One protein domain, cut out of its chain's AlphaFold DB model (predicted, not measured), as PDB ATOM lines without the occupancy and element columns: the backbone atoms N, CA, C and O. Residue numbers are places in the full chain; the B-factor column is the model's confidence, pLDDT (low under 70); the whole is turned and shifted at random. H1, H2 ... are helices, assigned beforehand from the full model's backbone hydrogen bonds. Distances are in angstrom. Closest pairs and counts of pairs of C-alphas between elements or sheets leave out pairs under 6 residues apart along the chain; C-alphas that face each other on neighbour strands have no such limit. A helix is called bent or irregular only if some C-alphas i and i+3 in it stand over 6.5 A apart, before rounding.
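AT A GLANCE: This is residues 123 to 271 of the 452 residues of the protein "HECT domain-containing protein" of Aegilops tauschii subsp. strangulata (UniProt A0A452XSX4). A long helix, H3, bent into two arms, runs through much of the length of a loose, elongated model; at one end H1 runs back alongside the arm H3b, and at the other H4, H5, H6 and H7 gather in a loose cluster. H2 lies beside the other arm, H3a, and an unnamed stretch, residues 193 to 216, leads back from the far end of H3b to the cluster. The printed part has 149 residues with seven named helices, H1 to H7 in order along the chain, and no named strand: its class is all helix. It is loose, with a radius of gyration of the C-alphas of 20.1 A, and spans 64 by 34 by 28 A.

IN THESE COORDINATES: Start with H3, residues 161 to 192, assigned as one helix by its hydrogen bonds but bent: C-alphas 177 and 180 are 7.6 A apart. Find C-alpha 161 at (170.105, 150.405, 178.035); from there the arm H3a, residues 161 to 177, runs 24.6 A, and the arm H3b, residues 180 to 192, runs 17.9 A and ends with C-alpha 192 at (172.402, 109.130, 163.225). Before it come H1, residues 123 to 138, 21.6 A long, and H2, residues 142 to 149, 10.6 A. After it look for H4, residues 217 to 226, 14.1 A, H5, residues 230 to 233, 5.2 A, H6, residues 239 to 247, 11.7 A, and H7, residues 254 to 270, 24.2 A, ending at (195.610, 158.194, 151.302).

HOW THE PARTS SIT: The arms H3a and H3b stand at a steep tilt of 49 degrees. H1 is close to H3b but not clearly touching, with the closest C-alphas, Asn 124 and Ala 192, 6.3 A apart; they run opposite ways at a shallow tilt of 16 degrees. H2 is close to H3a but not clearly touching, closest at the C-alphas of Leu 147 and Val 171, 6.5 A. H6 is only just apart from H3a, at 8.2 A. H7 only just touches H4, with residue 256 alone and 3 pairs of C-alphas within 8 A; the closest, Glu 224 and Ala 256, are 6.4 A apart. H5 is close to H7 but not clearly touching, closest at the C-alphas of Glu 233 and Leu 263, 6.9 A. Every O i to N i+4 pair is within hydrogen-bond range in H1, H2, H3a, H3b, H4 and H6, and 12 of 13 are in H7; H5 is too short for such a pair.

THE WHOLE: The farthest C-alphas, Gly 194 and Gly 230, are 63.9 A apart. The printed part has no cut. The links H2 to H3 and H3 to H4 are long, with 11 and 24 residues. Residues 132 to 138, which belong to H1, stand free. The mean pLDDT of the printed part is 76.3; 50 residues are under 70, among them 123 to 150, 188 to 197 and 266 to 271.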
ATOM      1  N   CYS A 123     178.608 105.153 162.229       37.09
ATOM      2  CA  CYS A 123     178.233 106.484 161.749       37.09
ATOM      3  C   CYS A 123     178.528 107.554 162.802       37.09
ATOM      4  O   CYS A 123     179.063 108.604 162.464       37.09
ATOM      5  N   ASN A 124     178.272 107.246 164.075       38.12
ATOM      6  CA  ASN A 124     178.371 108.219 165.157       38.12
ATOM      7  C   ASN A 124     179.802 108.706 165.376       38.12
ATOM      8  O   ASN A 124     179.976 109.890 165.585       38.12
ATOM      9  N   THR A 125     180.837 107.868 165.246       38.59
ATOM     10  CA  THR A 125     182.236 108.312 165.433       38.59
ATOM     11  C   THR A 125     182.743 109.203 164.290       38.59
ATOM     12  O   THR A 125     183.499 110.140 164.528       38.59
ATOM     13  N   GLN A 126     182.326 108.942 163.044       42.38
ATOM     14  CA  GLN A 126     182.666 109.798 161.897       42.38
ATOM     15  C   GLN A 126     181.856 111.097 161.887       42.38
ATOM     16  O   GLN A 126     182.409 112.141 161.546       42.38
ATOM     17  N   LEU A 127     180.588 111.043 162.304       40.31
ATOM     18  CA  LEU A 127     179.764 112.228 162.523       40.31
ATOM     19  C   LEU A 127     180.302 113.074 163.673       40.31
ATOM     20  O   LEU A 127     180.461 114.263 163.468       40.31
ATOM     21  N   PHE A 128     180.702 112.483 164.804       38.75
ATOM     22  CA  PHE A 128     181.304 113.222 165.919       38.75
ATOM     23  C   PHE A 128     182.594 113.931 165.501       38.75
ATOM     24  O   PHE A 128     182.770 115.101 165.795       38.75
ATOM     25  N   ALA A 129     183.477 113.264 164.748       38.56
ATOM     26  CA  ALA A 129     184.704 113.891 164.247       38.56
ATOM     27  C   ALA A 129     184.439 114.978 163.181       38.56
ATOM     28  O   ALA A 129     185.234 115.909 163.027       38.56
ATOM     29  N   MET A 130     183.347 114.866 162.414       42.88
ATOM     30  CA  MET A 130     182.874 115.935 161.527       42.88
ATOM     31  C   MET A 130     182.255 117.092 162.318       42.88
ATOM     32  O   MET A 130     182.528 118.243 161.993       42.88
ATOM     33  N   GLN A 131     181.480 116.790 163.358       47.91
ATOM     34  CA  GLN A 131     180.800 117.738 164.234       47.91
ATOM     35  C   GLN A 131     181.813 118.520 165.071       47.91
ATOM     36  O   GLN A 131     181.766 119.737 165.062       47.91
ATOM     37  N   GLU A 132     182.841 117.873 165.618       46.47
ATOM     38  CA  GLU A 132     183.949 118.517 166.336       46.47
ATOM     39  C   GLU A 132     184.749 119.469 165.423       46.47
ATOM     40  O   GLU A 132     185.081 120.592 165.802       46.47
ATOM     41  N   LYS A 133     185.017 119.080 164.166       50.44
ATOM     42  CA  LYS A 133     185.648 119.978 163.176       50.44
ATOM     43  C   LYS A 133     184.737 121.135 162.762       50.44
ATOM     44  O   LYS A 133     185.227 122.223 162.457       50.44
ATOM     45  N   HIS A 134     183.433 120.896 162.718       50.62
ATOM     46  CA  HIS A 134     182.431 121.896 162.379       50.62
ATOM     47  C   HIS A 134     182.233 122.893 163.526       50.62
ATOM     48  O   HIS A 134     182.232 124.094 163.279       50.62
ATOM     49  N   GLU A 135     182.199 122.427 164.773       51.31
ATOM     50  CA  GLU A 135     182.220 123.232 165.995       51.31
ATOM     51  C   GLU A 135     183.493 124.080 166.071       51.31
ATOM     52  O   GLU A 135     183.412 125.282 166.297       51.31
ATOM     53  N   GLN A 136     184.665 123.519 165.758       52.59
ATOM     54  CA  GLN A 136     185.908 124.296 165.658       52.59
ATOM     55  C   GLN A 136     185.870 125.363 164.551       52.59
ATOM     56  O   GLN A 136     186.533 126.393 164.671       52.59
ATOM     57  N   SER A 137     185.123 125.139 163.464       51.34
ATOM     58  CA  SER A 137     184.888 126.152 162.428       51.34
ATOM     59  C   SER A 137     183.874 127.205 162.875       51.34
ATOM     60  O   SER A 137     184.023 128.367 162.512       51.34
ATOM     61  N   LEU A 138     182.867 126.808 163.653       53.47
ATOM     62  CA  LEU A 138     181.841 127.678 164.220       53.47
ATOM     63  C   LEU A 138     182.447 128.636 165.250       53.47
ATOM     64  O   LEU A 138     182.183 129.828 165.226       53.47
ATOM     65  N   VAL A 139     183.334 128.120 166.104       51.00
ATOM     66  CA  VAL A 139     184.060 128.880 167.133       51.00
ATOM     67  C   VAL A 139     185.056 129.875 166.526       51.00
ATOM     68  O   VAL A 139     185.447 130.822 167.196       51.00
ATOM     69  N   LYS A 140     185.465 129.701 165.263       55.25
ATOM     70  CA  LYS A 140     186.294 130.681 164.538       55.25
ATOM     71  C   LYS A 140     185.487 131.814 163.916       55.25
ATOM     72  O   LYS A 140     186.087 132.798 163.491       55.25
ATOM     73  N   ASP A 141     184.168 131.671 163.823       61.34
ATOM     74  CA  ASP A 141     183.321 132.724 163.292       61.34
ATOM     75  C   ASP A 141     183.183 133.833 164.357       61.34
ATOM     76  O   ASP A 141     182.694 133.566 165.464       61.34
ATOM     77  N   PRO A 142     183.608 135.079 164.056       60.41
ATOM     78  CA  PRO A 142     183.563 136.185 165.012       60.41
ATOM     79  C   PRO A 142     182.169 136.410 165.597       60.41
ATOM     80  O   PRO A 142     182.032 136.849 166.738       60.41
ATOM     81  N   PHE A 143     181.124 136.083 164.835       64.81
ATOM     82  CA  PHE A 143     179.753 136.193 165.287       64.81
ATOM     83  C   PHE A 143     179.462 135.245 166.462       64.81
ATOM     84  O   PHE A 143     178.970 135.689 167.504       64.81
ATOM     85  N   PHE A 144     179.829 133.966 166.350       63.19
ATOM     86  CA  PHE A 144     179.631 132.991 167.426       63.19
ATOM     87  C   PHE A 144     180.486 133.294 168.651       63.19
ATOM     88  O   PHE A 144     179.992 133.152 169.767       63.19
ATOM     89  N   CYS A 145     181.718 133.783 168.473       59.66
ATOM     90  CA  CYS A 145     182.513 134.264 169.603       59.66
ATOM     91  C   CYS A 145     181.737 135.317 170.407       59.66
ATOM     92  O   CYS A 145     181.636 135.204 171.624       59.66
ATOM     93  N   THR A 146     181.131 136.304 169.738       61.97
ATOM     94  CA  THR A 146     180.368 137.361 170.428       61.97
ATOM     95  C   THR A 146     179.076 136.858 171.077       61.97
ATOM     96  O   THR A 146     178.735 137.302 172.172       61.97
ATOM     97  N   LEU A 147     178.391 135.890 170.456       67.69
ATOM     98  CA  LEU A 147     177.223 135.229 171.044       67.69
ATOM     99  C   LEU A 147     177.569 134.471 172.332       67.69
ATOM    100  O   LEU A 147     176.901 134.657 173.346       67.69
ATOM    101  N   PHE A 148     178.600 133.621 172.299       63.97
ATOM    102  CA  PHE A 148     178.988 132.791 173.445       63.97
ATOM    103  C   PHE A 148     179.595 133.606 174.584       63.97
ATOM    104  O   PHE A 148     179.396 133.271 175.749       63.97
ATOM    105  N   LEU A 149     180.305 134.690 174.262       65.69
ATOM    106  CA  LEU A 149     180.825 135.618 175.266       65.69
ATOM    107  C   LEU A 149     179.714 136.453 175.920       65.69
ATOM    108  O   LEU A 149     179.962 137.062 176.957       65.69
ATOM    109  N   GLY A 150     178.512 136.499 175.329       67.69
ATOM    110  CA  GLY A 150     177.386 137.285 175.842       67.69
ATOM    111  C   GLY A 150     177.684 138.783 175.910       67.69
ATOM    112  O   GLY A 150     177.046 139.504 176.675       67.69
ATOM    113  N   LYS A 151     178.678 139.249 175.147       73.19
ATOM    114  CA  LYS A 151     179.155 140.629 175.158       73.19
ATOM    115  C   LYS A 151     179.382 141.139 173.747       73.19
ATOM    116  O   LYS A 151     179.879 140.420 172.877       73.19
ATOM    117  N   LEU A 152     179.019 142.398 173.532       76.62
ATOM    118  CA  LEU A 152     179.347 143.090 172.297       76.62
ATOM    119  C   LEU A 152     180.827 143.507 172.339       76.62
ATOM    120  O   LEU A 152     181.293 143.977 173.373       76.62
ATOM    121  N   PRO A 153     181.586 143.313 171.250       69.75
ATOM    122  CA  PRO A 153     182.981 143.726 171.186       69.75
ATOM    123  C   PRO A 153     183.097 145.258 171.187       69.75
ATOM    124  O   PRO A 153     182.412 145.922 170.412       69.75
ATOM    125  N   GLY A 154     183.983 145.805 172.026       67.38
ATOM    126  CA  GLY A 154     184.304 147.238 172.098       67.38
ATOM    127  C   GLY A 154     184.061 147.871 173.474       67.38
ATOM    128  O   GLY A 154     183.474 147.253 174.357       67.38
ATOM    129  N   ASP A 155     184.496 149.122 173.638       66.00
ATOM    130  CA  ASP A 155     184.433 149.889 174.897       66.00
ATOM    131  C   ASP A 155     183.073 150.584 175.113       66.00
ATOM    132  O   ASP A 155     183.005 151.750 175.509       66.00
ATOM    133  N   VAL A 156     181.966 149.912 174.787       71.75
ATOM    134  CA  VAL A 156     180.633 150.490 175.002       71.75
ATOM    135  C   VAL A 156     180.225 150.323 176.452       71.75
ATOM    136  O   VAL A 156     180.429 149.271 177.052       71.75
ATOM    137  N   ASP A 157     179.629 151.376 177.001       77.69
ATOM    138  CA  ASP A 157     179.124 151.379 178.362       77.69
ATOM    139  C   ASP A 157     178.030 150.311 178.535       77.69
ATOM    140  O   ASP A 157     176.907 150.460 178.050       77.69
ATOM    141  N   GLU A 158     178.369 149.220 179.230       80.38
ATOM    142  CA  GLU A 158     177.446 148.122 179.547       80.38
ATOM    143  C   GLU A 158     176.262 148.591 180.412       80.38
ATOM    144  O   GLU A 158     175.247 147.897 180.496       80.38
ATOM    145  N   SER A 159     176.369 149.762 181.055       81.06
ATOM    146  CA  SER A 159     175.289 150.339 181.854       81.06
ATOM    147  C   SER A 159     174.220 151.053 181.016       81.06
ATOM    148  O   SER A 159     173.100 151.239 181.501       81.06
ATOM    149  N   ASP A 160     174.508 151.396 179.752       84.94
ATOM    150  CA  ASP A 160     173.533 152.035 178.867       84.94
ATOM    151  C   ASP A 160     172.475 151.014 178.387       84.94
ATOM    152  O   ASP A 160     172.820 149.954 177.850       84.94
ATOM    153  N   PRO A 161     171.163 151.307 178.499       86.69
ATOM    154  CA  PRO A 161     170.105 150.405 178.035       86.69
ATOM    155  C   PRO A 161     170.215 150.002 176.553       86.69
ATOM    156  O   PRO A 161     169.774 148.915 176.168       86.69
ATOM    157  N   SER A 162     170.819 150.850 175.718       84.94
ATOM    158  CA  SER A 162     171.054 150.593 174.295       84.94
ATOM    159  C   SER A 162     171.982 149.402 174.076       84.94
ATOM    160  O   SER A 162     171.816 148.689 173.088       84.94
ATOM    161  N   TYR A 163     172.915 149.138 174.999       87.12
ATOM    162  CA  TYR A 163     173.804 147.979 174.929       87.12
ATOM    163  C   TYR A 163     173.002 146.672 174.924       87.12
ATOM    164  O   TYR A 163     173.147 145.849 174.019       87.12
ATOM    165  N   ASN A 164     172.079 146.521 175.879       86.94
ATOM    166  CA  ASN A 164     171.239 145.329 175.997       86.94
ATOM    167  C   ASN A 164     170.313 145.149 174.787       86.94
ATOM    168  O   ASN A 164     170.108 144.026 174.318       86.94
ATOM    169  N   LEU A 165     169.782 146.250 174.244       89.25
ATOM    170  CA  LEU A 165     168.963 146.221 173.029       89.25
ATOM    171  C   LEU A 165     169.772 145.753 171.814       89.25
ATOM    172  O   LEU A 165     169.329 144.860 171.092       89.25
ATOM    173  N   LEU A 166     170.966 146.310 171.603       88.88
ATOM    174  CA  LEU A 166     171.844 145.913 170.502       88.88
ATOM    175  C   LEU A 166     172.306 144.461 170.639       88.88
ATOM    176  O   LEU A 166     172.331 143.740 169.642       88.88
ATOM    177  N   LEU A 167     172.608 144.012 171.861       88.31
ATOM    178  CA  LEU A 167     173.000 142.631 172.128       88.31
ATOM    179  C   LEU A 167     171.850 141.681 171.798       88.31
ATOM    180  O   LEU A 167     172.047 140.705 171.080       88.31
ATOM    181  N   THR A 168     170.636 142.010 172.240       89.31
ATOM    182  CA  THR A 168     169.434 141.225 171.937       89.31
ATOM    183  C   THR A 168     169.188 141.146 170.430       89.31
ATOM    184  O   THR A 168     168.973 140.058 169.898       89.31
ATOM    185  N   LEU A 169     169.272 142.272 169.716       90.44
ATOM    186  CA  LEU A 169     169.102 142.306 168.260       90.44
ATOM    187  C   LEU A 169     170.169 141.478 167.539       90.44
ATOM    188  O   LEU A 169     169.840 140.754 166.603       90.44
ATOM    189  N   LYS A 170     171.423 141.539 167.998       87.69
ATOM    190  CA  LYS A 170     172.512 140.726 167.453       87.69
ATOM    191  C   LYS A 170     172.267 139.240 167.687       87.69
ATOM    192  O   LYS A 170     172.437 138.449 166.765       87.69
ATOM    193  N   VAL A 171     171.799 138.858 168.876       87.19
ATOM    194  CA  VAL A 171     171.428 137.468 169.177       87.19
ATOM    195  C   VAL A 171     170.317 136.980 168.250       87.19
ATOM    196  O   VAL A 171     170.433 135.902 167.665       87.19
ATOM    197  N   LEU A 172     169.267 137.782 168.070       89.25
ATOM    198  CA  LEU A 172     168.147 137.446 167.189       89.25
ATOM    199  C   LEU A 172     168.571 137.326 165.721       89.25
ATOM    200  O   LEU A 172     168.145 136.389 165.044       89.25
ATOM    201  N   GLU A 173     169.415 138.236 165.229       88.50
ATOM    202  CA  GLU A 173     169.942 138.159 163.862       88.50
ATOM    203  C   GLU A 173     170.782 136.895 163.661       88.50
ATOM    204  O   GLU A 173     170.606 136.198 162.664       88.50
ATOM    205  N   GLY A 174     171.579 136.520 164.658       81.94
ATOM    206  CA  GLY A 174     172.330 135.270 164.666       81.94
ATOM    207  C   GLY A 174     171.490 134.023 164.600       81.94
ATOM    208  O   GLY A 174     171.690 133.175 163.735       81.94
ATOM    209  N   LEU A 175     170.533 133.906 165.516       83.75
ATOM    210  CA  LEU A 175     169.605 132.779 165.534       83.75
ATOM    211  C   LEU A 175     168.877 132.656 164.194       83.75
ATOM    212  O   LEU A 175     168.701 131.551 163.689       83.75
ATOM    213  N   ASN A 176     168.522 133.786 163.582       86.88
ATOM    214  CA  ASN A 176     167.943 133.807 162.251       86.88
ATOM    215  C   ASN A 176     168.934 133.339 161.169       86.88
ATOM    216  O   ASN A 176     168.587 132.483 160.352       86.88
ATOM    217  N   HIS A 177     170.172 133.840 161.185       80.44
ATOM    218  CA  HIS A 177     171.224 133.498 160.223       80.44
ATOM    219  C   HIS A 177     171.602 132.009 160.261       80.44
ATOM    220  O   HIS A 177     171.794 131.388 159.214       80.44
ATOM    221  N   PHE A 178     171.680 131.427 161.459       77.06
ATOM    222  CA  PHE A 178     172.099 130.040 161.689       77.06
ATOM    223  C   PHE A 178     170.938 129.071 161.903       77.06
ATOM    224  O   PHE A 178     171.174 127.885 162.129       77.06
ATOM    225  N   SER A 179     169.693 129.534 161.774       80.44
ATOM    226  CA  SER A 179     168.478 128.725 161.933       80.44
ATOM    227  C   SER A 179     168.541 127.407 161.153       80.44
ATOM    228  O   SER A 179     168.252 126.344 161.708       80.44
ATOM    229  N   TYR A 180     168.998 127.461 159.894       78.06
ATOM    230  CA  TYR A 180     169.189 126.281 159.044       78.06
ATOM    231  C   TYR A 180     170.162 125.294 159.648       78.06
ATOM    232  O   TYR A 180     169.849 124.122 159.791       78.06
ATOM    233  N   GLN A 181     171.325 125.775 160.057       73.50
ATOM    234  CA  GLN A 181     172.381 124.932 160.584       73.50
ATOM    235  C   GLN A 181     171.998 124.301 161.925       73.50
ATOM    236  O   GLN A 181     172.199 123.104 162.104       73.50
ATOM    237  N   LEU A 182     171.377 125.075 162.818       75.81
ATOM    238  CA  LEU A 182     170.869 124.589 164.103       75.81
ATOM    239  C   LEU A 182     169.809 123.495 163.915       75.81
ATOM    240  O   LEU A 182     169.819 122.485 164.613       75.81
ATOM    241  N   SER A 183     168.919 123.665 162.939       77.75
ATOM    242  CA  SER A 183     167.865 122.680 162.677       77.75
ATOM    243  C   SER A 183     168.379 121.455 161.914       77.75
ATOM    244  O   SER A 183     167.932 120.338 162.168       77.75
ATOM    245  N   MET A 184     169.335 121.644 160.996       73.69
ATOM    246  CA  MET A 184     170.042 120.558 160.311       73.69
ATOM    247  C   MET A 184     170.764 119.660 161.308       73.69
ATOM    248  O   MET A 184     170.649 118.446 161.202       73.69
ATOM    249  N   ASP A 185     171.477 120.234 162.280       69.88
ATOM    250  CA  ASP A 185     172.213 119.470 163.293       69.88
ATOM    251  C   ASP A 185     171.278 118.535 164.075       69.88
ATOM    252  O   ASP A 185     171.548 117.341 164.227       69.88
ATOM    253  N   GLN A 186     170.094 119.038 164.437       73.12
ATOM    254  CA  GLN A 186     169.049 118.232 165.061       73.12
ATOM    255  C   GLN A 186     168.567 117.077 164.161       73.12
ATOM    256  O   GLN A 186     168.362 115.965 164.655       73.12
ATOM    257  N   GLN A 187     168.370 117.304 162.856       73.19
ATOM    258  CA  GLN A 187     167.969 116.231 161.933       73.19
ATOM    259  C   GLN A 187     169.089 115.225 161.683       73.19
ATOM    260  O   GLN A 187     168.832 114.025 161.623       73.19
ATOM    261  N   VAL A 188     170.335 115.686 161.586       69.31
ATOM    262  CA  VAL A 188     171.509 114.823 161.450       69.31
ATOM    263  C   VAL A 188     171.639 113.916 162.671       69.31
ATOM    264  O   VAL A 188     171.871 112.720 162.500       69.31
ATOM    265  N   CYS A 189     171.401 114.432 163.881       67.50
ATOM    266  CA  CYS A 189     171.365 113.618 165.097       67.50
ATOM    267  C   CYS A 189     170.252 112.561 165.035       67.50
ATOM    268  O   CYS A 189     170.522 111.378 165.227       67.50
ATOM    269  N   LYS A 190     169.024 112.942 164.654       66.50
ATOM    270  CA  LYS A 190     167.909 111.991 164.480       66.50
ATOM    271  C   LYS A 190     168.196 110.928 163.416       66.50
ATOM    272  O   LYS A 190     167.830 109.765 163.586       66.50
ATOM    273  N   PHE A 191     168.852 111.299 162.320       67.25
ATOM    274  CA  PHE A 191     169.303 110.357 161.297       67.25
ATOM    275  C   PHE A 191     170.371 109.403 161.844       67.25
ATOM    276  O   PHE A 191     170.276 108.193 161.646       67.25
ATOM    277  N   ALA A 192     171.346 109.920 162.593       60.66
ATOM    278  CA  ALA A 192     172.402 109.130 163.225       60.66
ATOM    279  C   ALA A 192     171.859 108.137 164.271       60.66
ATOM    280  O   ALA A 192     172.331 107.003 164.373       60.66
ATOM    281  N   GLU A 193     170.822 108.539 165.006       69.75
ATOM    282  CA  GLU A 193     170.080 107.713 165.964       69.75
ATOM    283  C   GLU A 193     169.166 106.672 165.283       69.75
ATOM    284  O   GLU A 193     168.653 105.766 165.942       69.75
ATOM    285  N   GLY A 194     168.993 106.754 163.959       62.66
ATOM    286  CA  GLY A 194     168.157 105.848 163.170       62.66
ATOM    287  C   GLY A 194     166.661 106.162 163.232       62.66
ATOM    288  O   GLY A 194     165.843 105.321 162.851       62.66
ATOM    289  N   HIS A 195     166.287 107.355 163.709       69.62
ATOM    290  CA  HIS A 195     164.909 107.846 163.680       69.62
ATOM    291  C   HIS A 195     164.464 108.254 162.270       69.62
ATOM    292  O   HIS A 195     163.275 108.162 161.965       69.62
ATOM    293  N   LEU A 196     165.404 108.660 161.411       67.94
ATOM    294  CA  LEU A 196     165.169 108.964 159.995       67.94
ATOM    295  C   LEU A 196     165.740 107.852 159.110       67.94
ATOM    296  O   LEU A 196     166.747 107.233 159.460       67.94
ATOM    297  N   ARG A 197     165.078 107.565 157.983       66.38
ATOM    298  CA  ARG A 197     165.402 106.404 157.132       66.38
ATOM    299  C   ARG A 197     165.956 106.802 155.769       66.38
ATOM    300  O   ARG A 197     166.739 106.034 155.212       66.38
ATOM    301  N   SER A 198     165.565 107.965 155.250       71.75
ATOM    302  CA  SER A 198     166.080 108.536 154.004       71.75
ATOM    303  C   SER A 198     166.941 109.768 154.273       71.75
ATOM    304  O   SER A 198     166.792 110.441 155.290       71.75
ATOM    305  N   LEU A 199     167.837 110.081 153.334       68.38
ATOM    306  CA  LEU A 199     168.541 111.367 153.313       68.38
ATOM    307  C   LEU A 199     167.590 112.524 152.989       68.38
ATOM    308  O   LEU A 199     167.848 113.640 153.420       68.38
ATOM    309  N   ASP A 200     166.491 112.258 152.283       72.06
ATOM    310  CA  ASP A 200     165.473 113.273 151.981       72.06
ATOM    311  C   ASP A 200     164.760 113.751 153.258       72.06
ATOM    312  O   ASP A 200     164.343 114.900 153.352       72.06
ATOM    313  N   ASP A 201     164.712 112.905 154.293       70.31
ATOM    314  CA  ASP A 201     164.136 113.250 155.598       70.31
ATOM    315  C   ASP A 201     164.990 114.280 156.370       70.31
ATOM    316  O   ASP A 201     164.564 114.788 157.410       70.31
ATOM    317  N   LEU A 202     166.212 114.571 155.898       69.06
ATOM    318  CA  LEU A 202     167.081 115.601 156.472       69.06
ATOM    319  C   LEU A 202     166.662 117.012 156.061       69.06
ATOM    320  O   LEU A 202     167.138 117.961 156.681       69.06
ATOM    321  N   GLU A 203     165.824 117.173 155.035       70.50
ATOM    322  CA  GLU A 203     165.386 118.488 154.577       70.50
ATOM    323  C   GLU A 203     164.615 119.210 155.693       70.50
ATOM    324  O   GLU A 203     163.659 118.686 156.270       70.50
ATOM    325  N   VAL A 204     165.044 120.429 156.034       73.06
ATOM    326  CA  VAL A 204     164.354 121.263 157.022       73.06
ATOM    327  C   VAL A 204     163.789 122.478 156.328       73.06
ATOM    328  O   VAL A 204     164.518 123.338 155.831       73.06
ATOM    329  N   THR A 205     162.471 122.595 156.404       74.00
ATOM    330  CA  THR A 205     161.764 123.814 156.047       74.00
ATOM    331  C   THR A 205     161.980 124.856 157.136       74.00
ATOM    332  O   THR A 205     161.465 124.727 158.247       74.00
ATOM    333  N   ILE A 206     162.722 125.913 156.813       77.00
ATOM    334  CA  ILE A 206     162.846 127.092 157.671       77.00
ATOM    335  C   ILE A 206     162.356 128.302 156.907       77.00
ATOM    336  O   ILE A 206     162.673 128.480 155.734       77.00
ATOM    337  N   SER A 207     161.606 129.150 157.599       81.19
ATOM    338  CA  SER A 207     161.227 130.471 157.116       81.19
ATOM    339  C   SER A 207     162.107 131.520 157.803       81.19
ATOM    340  O   SER A 207     161.705 132.036 158.848       81.19
ATOM    341  N   PRO A 208     163.313 131.822 157.281       84.88
ATOM    342  CA  PRO A 208     164.163 132.848 157.868       84.88
ATOM    343  C   PRO A 208     163.493 134.220 157.760       84.88
ATOM    344  O   PRO A 208     162.859 134.556 156.758       84.88
ATOM    345  N   ILE A 209     163.671 135.034 158.794       88.75
ATOM    346  CA  ILE A 209     163.274 136.436 158.815       88.75
ATOM    347  C   ILE A 209     164.111 137.186 157.760       88.75
ATOM    348  O   ILE A 209     165.346 137.113 157.787       88.75
ATOM    349  N   PRO A 210     163.484 137.916 156.821       89.94
ATOM    350  CA  PRO A 210     164.205 138.708 155.832       89.94
ATOM    351  C   PRO A 210     165.099 139.783 156.467       89.94
ATOM    352  O   PRO A 210     164.682 140.474 157.393       89.94
ATOM    353  N   GLN A 211     166.292 140.008 155.902       86.19
ATOM    354  CA  GLN A 211     167.266 140.981 156.432       86.19
ATOM    355  C   GLN A 211     166.694 142.395 156.611       86.19
ATOM    356  O   GLN A 211     167.016 143.067 157.584       86.19
ATOM    357  N   HIS A 212     165.806 142.839 155.714       89.75
ATOM    358  CA  HIS A 212     165.221 144.179 155.789       89.75
ATOM    359  C   HIS A 212     164.367 144.414 157.043       89.75
ATOM    360  O   HIS A 212     164.175 145.564 157.421       89.75
ATOM    361  N   GLN A 213     163.871 143.359 157.701       92.38
ATOM    362  CA  GLN A 213     163.097 143.492 158.940       92.38
ATOM    363  C   GLN A 213     163.975 143.827 160.149       92.38
ATOM    364  O   GLN A 213     163.479 144.380 161.125       92.38
ATOM    365  N   PHE A 214     165.275 143.532 160.077       92.25
ATOM    366  CA  PHE A 214     166.235 143.940 161.100       92.25
ATOM    367  C   PHE A 214     166.784 145.354 160.865       92.25
ATOM    368  O   PHE A 214     167.414 145.922 161.753       92.25
ATOM    369  N   MET A 215     166.567 145.943 159.686       94.38
ATOM    370  CA  MET A 215     167.126 147.250 159.348       94.38
ATOM    371  C   MET A 215     166.425 148.380 160.111       94.38
ATOM    372  O   MET A 215     165.201 148.478 160.132       94.38
ATOM    373  N   SER A 216     167.214 149.299 160.669       95.56
ATOM    374  CA  SER A 216     166.724 150.513 161.318       95.56
ATOM    375  C   SER A 216     166.915 151.712 160.396       95.56
ATOM    376  O   SER A 216     168.039 152.163 160.156       95.56
ATOM    377  N   SER A 217     165.808 152.266 159.895       95.50
ATOM    378  CA  SER A 217     165.830 153.493 159.088       95.50
ATOM    379  C   SER A 217     166.359 154.687 159.884       95.50
ATOM    380  O   SER A 217     167.103 155.496 159.344       95.50
ATOM    381  N   LEU A 218     166.055 154.764 161.183       95.69
ATOM    382  CA  LEU A 218     166.535 155.829 162.069       95.69
ATOM    383  C   LEU A 218     168.060 155.805 162.217       95.69
ATOM    384  O   LEU A 218     168.707 156.839 162.058       95.69
ATOM    385  N   LEU A 219     168.644 154.631 162.486       94.38
ATOM    386  CA  LEU A 219     170.099 154.489 162.606       94.38
ATOM    387  C   LEU A 219     170.798 154.682 161.258       94.38
ATOM    388  O   LEU A 219     171.844 155.324 161.204       94.38
ATOM    389  N   THR A 220     170.193 154.183 160.176       96.25
ATOM    390  CA  THR A 220     170.694 154.384 158.810       96.25
ATOM    391  C   THR A 220     170.754 155.875 158.473       96.25
ATOM    392  O   THR A 220     171.816 156.369 158.107       96.25
ATOM    393  N   ASN A 221     169.660 156.615 158.681       96.56
ATOM    394  CA  ASN A 221     169.605 158.052 158.411       96.56
ATOM    395  C   ASN A 221     170.591 158.832 159.287       96.56
ATOM    396  O   ASN A 221     171.258 159.742 158.806       96.56
ATOM    397  N   LYS A 222     170.726 158.464 160.569       95.88
ATOM    398  CA  LYS A 222     171.686 159.106 161.476       95.88
ATOM    399  C   LYS A 222     173.128 158.914 160.998       95.88
ATOM    400  O   LYS A 222     173.894 159.873 160.998       95.88
ATOM    401  N   LEU A 223     173.488 157.705 160.563       95.62
ATOM    402  CA  LEU A 223     174.802 157.432 159.980       95.62
ATOM    403  C   LEU A 223     175.003 158.215 158.676       95.62
ATOM    404  O   LEU A 223     176.063 158.793 158.463       95.62
ATOM    405  N   GLU A 224     173.988 158.277 157.814       95.12
ATOM    406  CA  GLU A 224     174.060 159.023 156.555       95.12
ATOM    407  C   GLU A 224     174.234 160.528 156.735       95.12
ATOM    408  O   GLU A 224     174.961 161.131 155.943       95.12
ATOM    409  N   MET A 225     173.610 161.115 157.757       94.69
ATOM    410  CA  MET A 225     173.824 162.513 158.134       94.69
ATOM    411  C   MET A 225     175.238 162.727 158.674       94.69
ATOM    412  O   MET A 225     175.917 163.648 158.234       94.69
ATOM    413  N   GLN A 226     175.722 161.839 159.548       93.94
ATOM    414  CA  GLN A 226     177.082 161.930 160.087       93.94
ATOM    415  C   GLN A 226     178.148 161.847 158.982       93.94
ATOM    416  O   GLN A 226     179.129 162.579 159.013       93.94
ATOM    417  N   MET A 227     177.937 160.994 157.975       93.25
ATOM    418  CA  MET A 227     178.816 160.862 156.804       93.25
ATOM    419  C   MET A 227     178.792 162.072 155.855       93.25
ATOM    420  O   MET A 227     179.518 162.063 154.866       93.25
ATOM    421  N   GLN A 228     177.912 163.054 156.070       90.75
ATOM    422  CA  GLN A 228     177.876 164.307 155.302       90.75
ATOM    423  C   GLN A 228     178.613 165.447 156.013       90.75
ATOM    424  O   GLN A 228     178.806 166.507 155.424       90.75
ATOM    425  N   GLU A 229     179.004 165.265 157.275       89.69
ATOM    426  CA  GLU A 229     179.764 166.271 158.008       89.69
ATOM    427  C   GLU A 229     181.208 166.320 157.494       89.69
ATOM    428  O   GLU A 229     181.849 165.281 157.356       89.69
ATOM    429  N   GLY A 230     181.751 167.521 157.266       82.38
ATOM    430  CA  GLY A 230     183.117 167.685 156.740       82.38
ATOM    431  C   GLY A 230     184.189 167.013 157.607       82.38
ATOM    432  O   GLY A 230     185.099 166.382 157.084       82.38
ATOM    433  N   LEU A 231     184.012 167.008 158.934       81.88
ATOM    434  CA  LEU A 231     184.924 166.321 159.859       81.88
ATOM    435  C   LEU A 231     184.976 164.803 159.629       81.88
ATOM    436  O   LEU A 231     185.984 164.163 159.927       81.88
ATOM    437  N   PHE A 232     183.899 164.213 159.103       85.56
ATOM    438  CA  PHE A 232     183.880 162.805 158.729       85.56
ATOM    439  C   PHE A 232     184.780 162.552 157.513       85.56
ATOM    440  O   PHE A 232     185.484 161.541 157.483       85.56
ATOM    441  N   GLU A 233     184.802 163.478 156.547       73.75
ATOM    442  CA  GLU A 233     185.712 163.441 155.393       73.75
ATOM    443  C   GLU A 233     187.172 163.655 155.818       73.75
ATOM    444  O   GLU A 233     188.057 162.943 155.340       73.75
ATOM    445  N   ASP A 234     187.409 164.513 156.816       75.69
ATOM    446  CA  ASP A 234     188.716 164.676 157.480       75.69
ATOM    447  C   ASP A 234     189.114 163.442 158.320       75.69
ATOM    448  O   ASP A 234     190.231 163.319 158.839       75.69
ATOM    449  N   GLY A 235     188.199 162.478 158.447       77.31
ATOM    450  CA  GLY A 235     188.426 161.192 159.080       77.31
ATOM    451  C   GLY A 235     188.307 161.201 160.604       77.31
ATOM    452  O   GLY A 235     188.734 160.251 161.273       77.31
ATOM    453  N   LEU A 236     187.691 162.227 161.177       84.75
ATOM    454  CA  LEU A 236     187.229 162.209 162.560       84.75
ATOM    455  C   LEU A 236     185.915 161.424 162.628       84.75
ATOM    456  O   LEU A 236     184.830 161.981 162.780       84.75
ATOM    457  N   VAL A 237     186.019 160.102 162.477       89.19
ATOM    458  CA  VAL A 237     184.872 159.191 162.534       89.19
ATOM    459  C   VAL A 237     184.482 158.980 163.999       89.19
ATOM    460  O   VAL A 237     185.292 158.451 164.766       89.19
ATOM    461  N   PRO A 238     183.254 159.337 164.416       90.06
ATOM    462  CA  PRO A 238     182.813 159.099 165.783       90.06
ATOM    463  C   PRO A 238     182.834 157.607 166.135       90.06
ATOM    464  O   PRO A 238     182.420 156.766 165.333       90.06
ATOM    465  N   SER A 239     183.240 157.276 167.362       86.94
ATOM    466  CA  SER A 239     183.359 155.887 167.835       86.94
ATOM    467  C   SER A 239     182.060 155.090 167.695       86.94
ATOM    468  O   SER A 239     182.093 153.919 167.325       86.94
ATOM    469  N   TRP A 240     180.904 155.731 167.895       88.69
ATOM    470  CA  TRP A 240     179.603 155.080 167.727       88.69
ATOM    471  C   TRP A 240     179.358 154.599 166.287       88.69
ATOM    472  O   TRP A 240     178.688 153.586 166.103       88.69
ATOM    473  N   CYS A 241     179.899 155.288 165.270       91.81
ATOM    474  CA  CYS A 241     179.780 154.870 163.870       91.81
ATOM    475  C   CYS A 241     180.594 153.605 163.610       91.81
ATOM    476  O   CYS A 241     180.073 152.658 163.026       91.81
ATOM    477  N   VAL A 242     181.853 153.596 164.067       89.31
ATOM    478  CA  VAL A 242     182.752 152.434 163.963       89.31
ATOM    479  C   VAL A 242     182.105 151.235 164.644       89.31
ATOM    480  O   VAL A 242     181.865 150.211 164.011       89.31
ATOM    481  N   TYR A 243     181.695 151.418 165.898       86.94
ATOM    482  CA  TYR A 243     181.047 150.381 166.682       86.94
ATOM    483  C   TYR A 243     179.785 149.832 166.007       86.94
ATOM    484  O   TYR A 243     179.614 148.621 165.901       86.94
ATOM    485  N   LEU A 244     178.894 150.699 165.521       89.50
ATOM    486  CA  LEU A 244     177.650 150.259 164.895       89.50
ATOM    487  C   LEU A 244     177.907 149.457 163.610       89.50
ATOM    488  O   LEU A 244     177.263 148.428 163.400       89.50
ATOM    489  N   VAL A 245     178.837 149.912 162.764       91.06
ATOM    490  CA  VAL A 245     179.166 149.259 161.488       91.06
ATOM    491  C   VAL A 245     179.887 147.927 161.702       91.06
ATOM    492  O   VAL A 245     179.601 146.971 160.984       91.06
ATOM    493  N   GLU A 246     180.782 147.836 162.686       85.69
ATOM    494  CA  GLU A 246     181.534 146.609 162.975       85.69
ATOM    495  C   GLU A 246     180.701 145.579 163.745       85.69
ATOM    496  O   GLU A 246     180.742 144.383 163.450       85.69
ATOM    497  N   THR A 247     179.901 146.028 164.713       85.00
ATOM    498  CA  THR A 247     179.204 145.133 165.641       85.00
ATOM    499  C   THR A 247     177.812 144.745 165.161       85.00
ATOM    500  O   THR A 247     177.430 143.580 165.325       85.00
ATOM    501  N   CYS A 248     177.067 145.689 164.572       89.50
ATOM    502  CA  CYS A 248     175.672 145.512 164.154       89.50
ATOM    503  C   CYS A 248     175.404 146.003 162.711       89.50
ATOM    504  O   CYS A 248     174.453 146.760 162.484       89.50
ATOM    505  N   PRO A 249     176.169 145.548 161.696       92.12
ATOM    506  CA  PRO A 249     175.987 145.983 160.307       92.12
ATOM    507  C   PRO A 249     174.610 145.629 159.728       92.12
ATOM    508  O   PRO A 249     174.153 146.271 158.785       92.12
ATOM    509  N   PHE A 250     173.936 144.616 160.275       91.94
ATOM    510  CA  PHE A 250     172.604 144.178 159.848       91.94
ATOM    511  C   PHE A 250     171.505 145.227 160.103       91.94
ATOM    512  O   PHE A 250     170.459 145.186 159.461       91.94
ATOM    513  N   LEU A 251     171.751 146.191 160.998       95.00
ATOM    514  CA  LEU A 251     170.835 147.305 161.263       95.00
ATOM    515  C   LEU A 251     170.880 148.381 160.169       95.00
ATOM    516  O   LEU A 251     170.013 149.254 160.138       95.00
ATOM    517  N   LEU A 252     171.890 148.349 159.298       95.88
ATOM    518  CA  LEU A 252     172.185 149.398 158.331       95.88
ATOM    519  C   LEU A 252     171.880 148.945 156.903       95.88
ATOM    520  O   LEU A 252     172.144 147.803 156.511       95.88
ATOM    521  N   SER A 253     171.389 149.876 156.084       95.06
ATOM    522  CA  SER A 253     171.195 149.622 154.655       95.06
ATOM    523  C   SER A 253     172.515 149.281 153.956       95.06
ATOM    524  O   SER A 253     173.596 149.724 154.353       95.06
ATOM    525  N   PHE A 254     172.437 148.488 152.882       93.06
ATOM    526  CA  PHE A 254     173.607 148.213 152.046       93.06
ATOM    527  C   PHE A 254     174.228 149.511 151.518       93.06
ATOM    528  O   PHE A 254     175.440 149.675 151.607       93.06
ATOM    529  N   SER A 255     173.404 150.448 151.042       93.50
ATOM    530  CA  SER A 255     173.862 151.738 150.521       93.50
ATOM    531  C   SER A 255     174.642 152.544 151.562       93.50
ATOM    532  O   SER A 255     175.716 153.053 151.248       93.50
ATOM    533  N   ALA A 256     174.163 152.604 152.810       94.75
ATOM    534  CA  ALA A 256     174.853 153.310 153.887       94.75
ATOM    535  C   ALA A 256     176.177 152.630 154.256       94.75
ATOM    536  O   ALA A 256     177.200 153.302 154.375       94.75
ATOM    537  N   ARG A 257     176.192 151.294 154.365       94.12
ATOM    538  CA  ARG A 257     177.428 150.533 154.621       94.12
ATOM    539  C   ARG A 257     178.444 150.687 153.495       94.12
ATOM    540  O   ARG A 257     179.630 150.837 153.764       94.12
ATOM    541  N   TRP A 258     177.987 150.680 152.245       90.31
ATOM    542  CA  TRP A 258     178.835 150.888 151.076       90.31
ATOM    543  C   TRP A 258     179.438 152.297 151.059       90.31
ATOM    544  O   TRP A 258     180.640 152.443 150.851       90.31
ATOM    545  N   LYS A 259     178.634 153.329 151.346       90.62
ATOM    546  CA  LYS A 259     179.116 154.711 151.470       90.62
ATOM    547  C   LYS A 259     180.148 154.846 152.593       90.62
ATOM    548  O   LYS A 259     181.220 155.396 152.358       90.62
ATOM    549  N   TYR A 260     179.860 154.287 153.771       92.38
ATOM    550  CA  TYR A 260     180.787 154.264 154.905       92.38
ATOM    551  C   TYR A 260     182.111 153.581 154.537       92.38
ATOM    552  O   TYR A 260     183.186 154.126 154.786       92.38
ATOM    553  N   PHE A 261     182.039 152.413 153.892       89.56
ATOM    554  CA  PHE A 261     183.207 151.685 153.399       89.56
ATOM    555  C   PHE A 261     184.034 152.539 152.433       89.56
ATOM    556  O   PHE A 261     185.242 152.648 152.604       89.56
ATOM    557  N   CYS A 262     183.405 153.207 151.463       85.00
ATOM    558  CA  CYS A 262     184.123 154.055 150.511       85.00
ATOM    559  C   CYS A 262     184.849 155.220 151.202       85.00
ATOM    560  O   CYS A 262     186.021 155.453 150.917       85.00
ATOM    561  N   LEU A 263     184.183 155.920 152.128       84.81
ATOM    562  CA  LEU A 263     184.762 157.064 152.845       84.81
ATOM    563  C   LEU A 263     185.930 156.651 153.753       84.81
ATOM    564  O   LEU A 263     186.955 157.326 153.802       84.81
ATOM    565  N   THR A 264     185.804 155.514 154.437       84.81
ATOM    566  CA  THR A 264     186.844 155.017 155.352       84.81
ATOM    567  C   THR A 264     188.026 154.390 154.616       84.81
ATOM    568  O   THR A 264     189.176 154.677 154.944       84.81
ATOM    569  N   VAL A 265     187.773 153.592 153.576       77.31
ATOM    570  CA  VAL A 265     188.827 152.926 152.801       77.31
ATOM    571  C   VAL A 265     189.606 153.912 151.943       77.31
ATOM    572  O   VAL A 265     190.834 153.858 151.947       77.31
ATOM    573  N   HIS A 266     188.942 154.843 151.247       66.44
ATOM    574  CA  HIS A 266     189.637 155.856 150.440       66.44
ATOM    575  C   HIS A 266     190.670 156.626 151.281       66.44
ATOM    576  O   HIS A 266     191.762 156.933 150.802       66.44
ATOM    577  N   ARG A 267     190.380 156.836 152.571       63.53
ATOM    578  CA  ARG A 267     191.321 157.401 153.539       63.53
ATOM    579  C   ARG A 267     192.453 156.451 153.924       63.53
ATOM    580  O   ARG A 267     193.600 156.881 153.907       63.53
ATOM    581  N   SER A 268     192.166 155.195 154.279       56.53
ATOM    582  CA  SER A 268     193.201 154.230 154.698       56.53
ATOM    583  C   SER A 268     194.318 154.066 153.667       56.53
ATOM    584  O   SER A 268     195.446 153.759 154.037       56.53
ATOM    585  N   PHE A 269     194.021 154.300 152.389       49.00
ATOM    586  CA  PHE A 269     195.030 154.305 151.338       49.00
ATOM    587  C   PHE A 269     195.733 155.675 151.193       49.00
ATOM    588  O   PHE A 269     196.920 155.690 150.892       49.00
ATOM    589  N   MET A 270     195.065 156.816 151.428       48.03
ATOM    590  CA  MET A 270     195.610 158.194 151.302       48.03
ATOM    591  C   MET A 270     196.528 158.651 152.455       48.03
ATOM    592  O   MET A 270     196.954 159.803 152.477       48.03
ATOM    593  N   GLY A 271     196.856 157.765 153.399       43.19
ATOM    594  CA  GLY A 271     197.539 158.080 154.660       43.19
ATOM    595  C   GLY A 271     198.966 158.649 154.598       43.19
ATOM    596  O   GLY A 271     199.508 158.908 155.664       43.19
TER     597      GLY A 271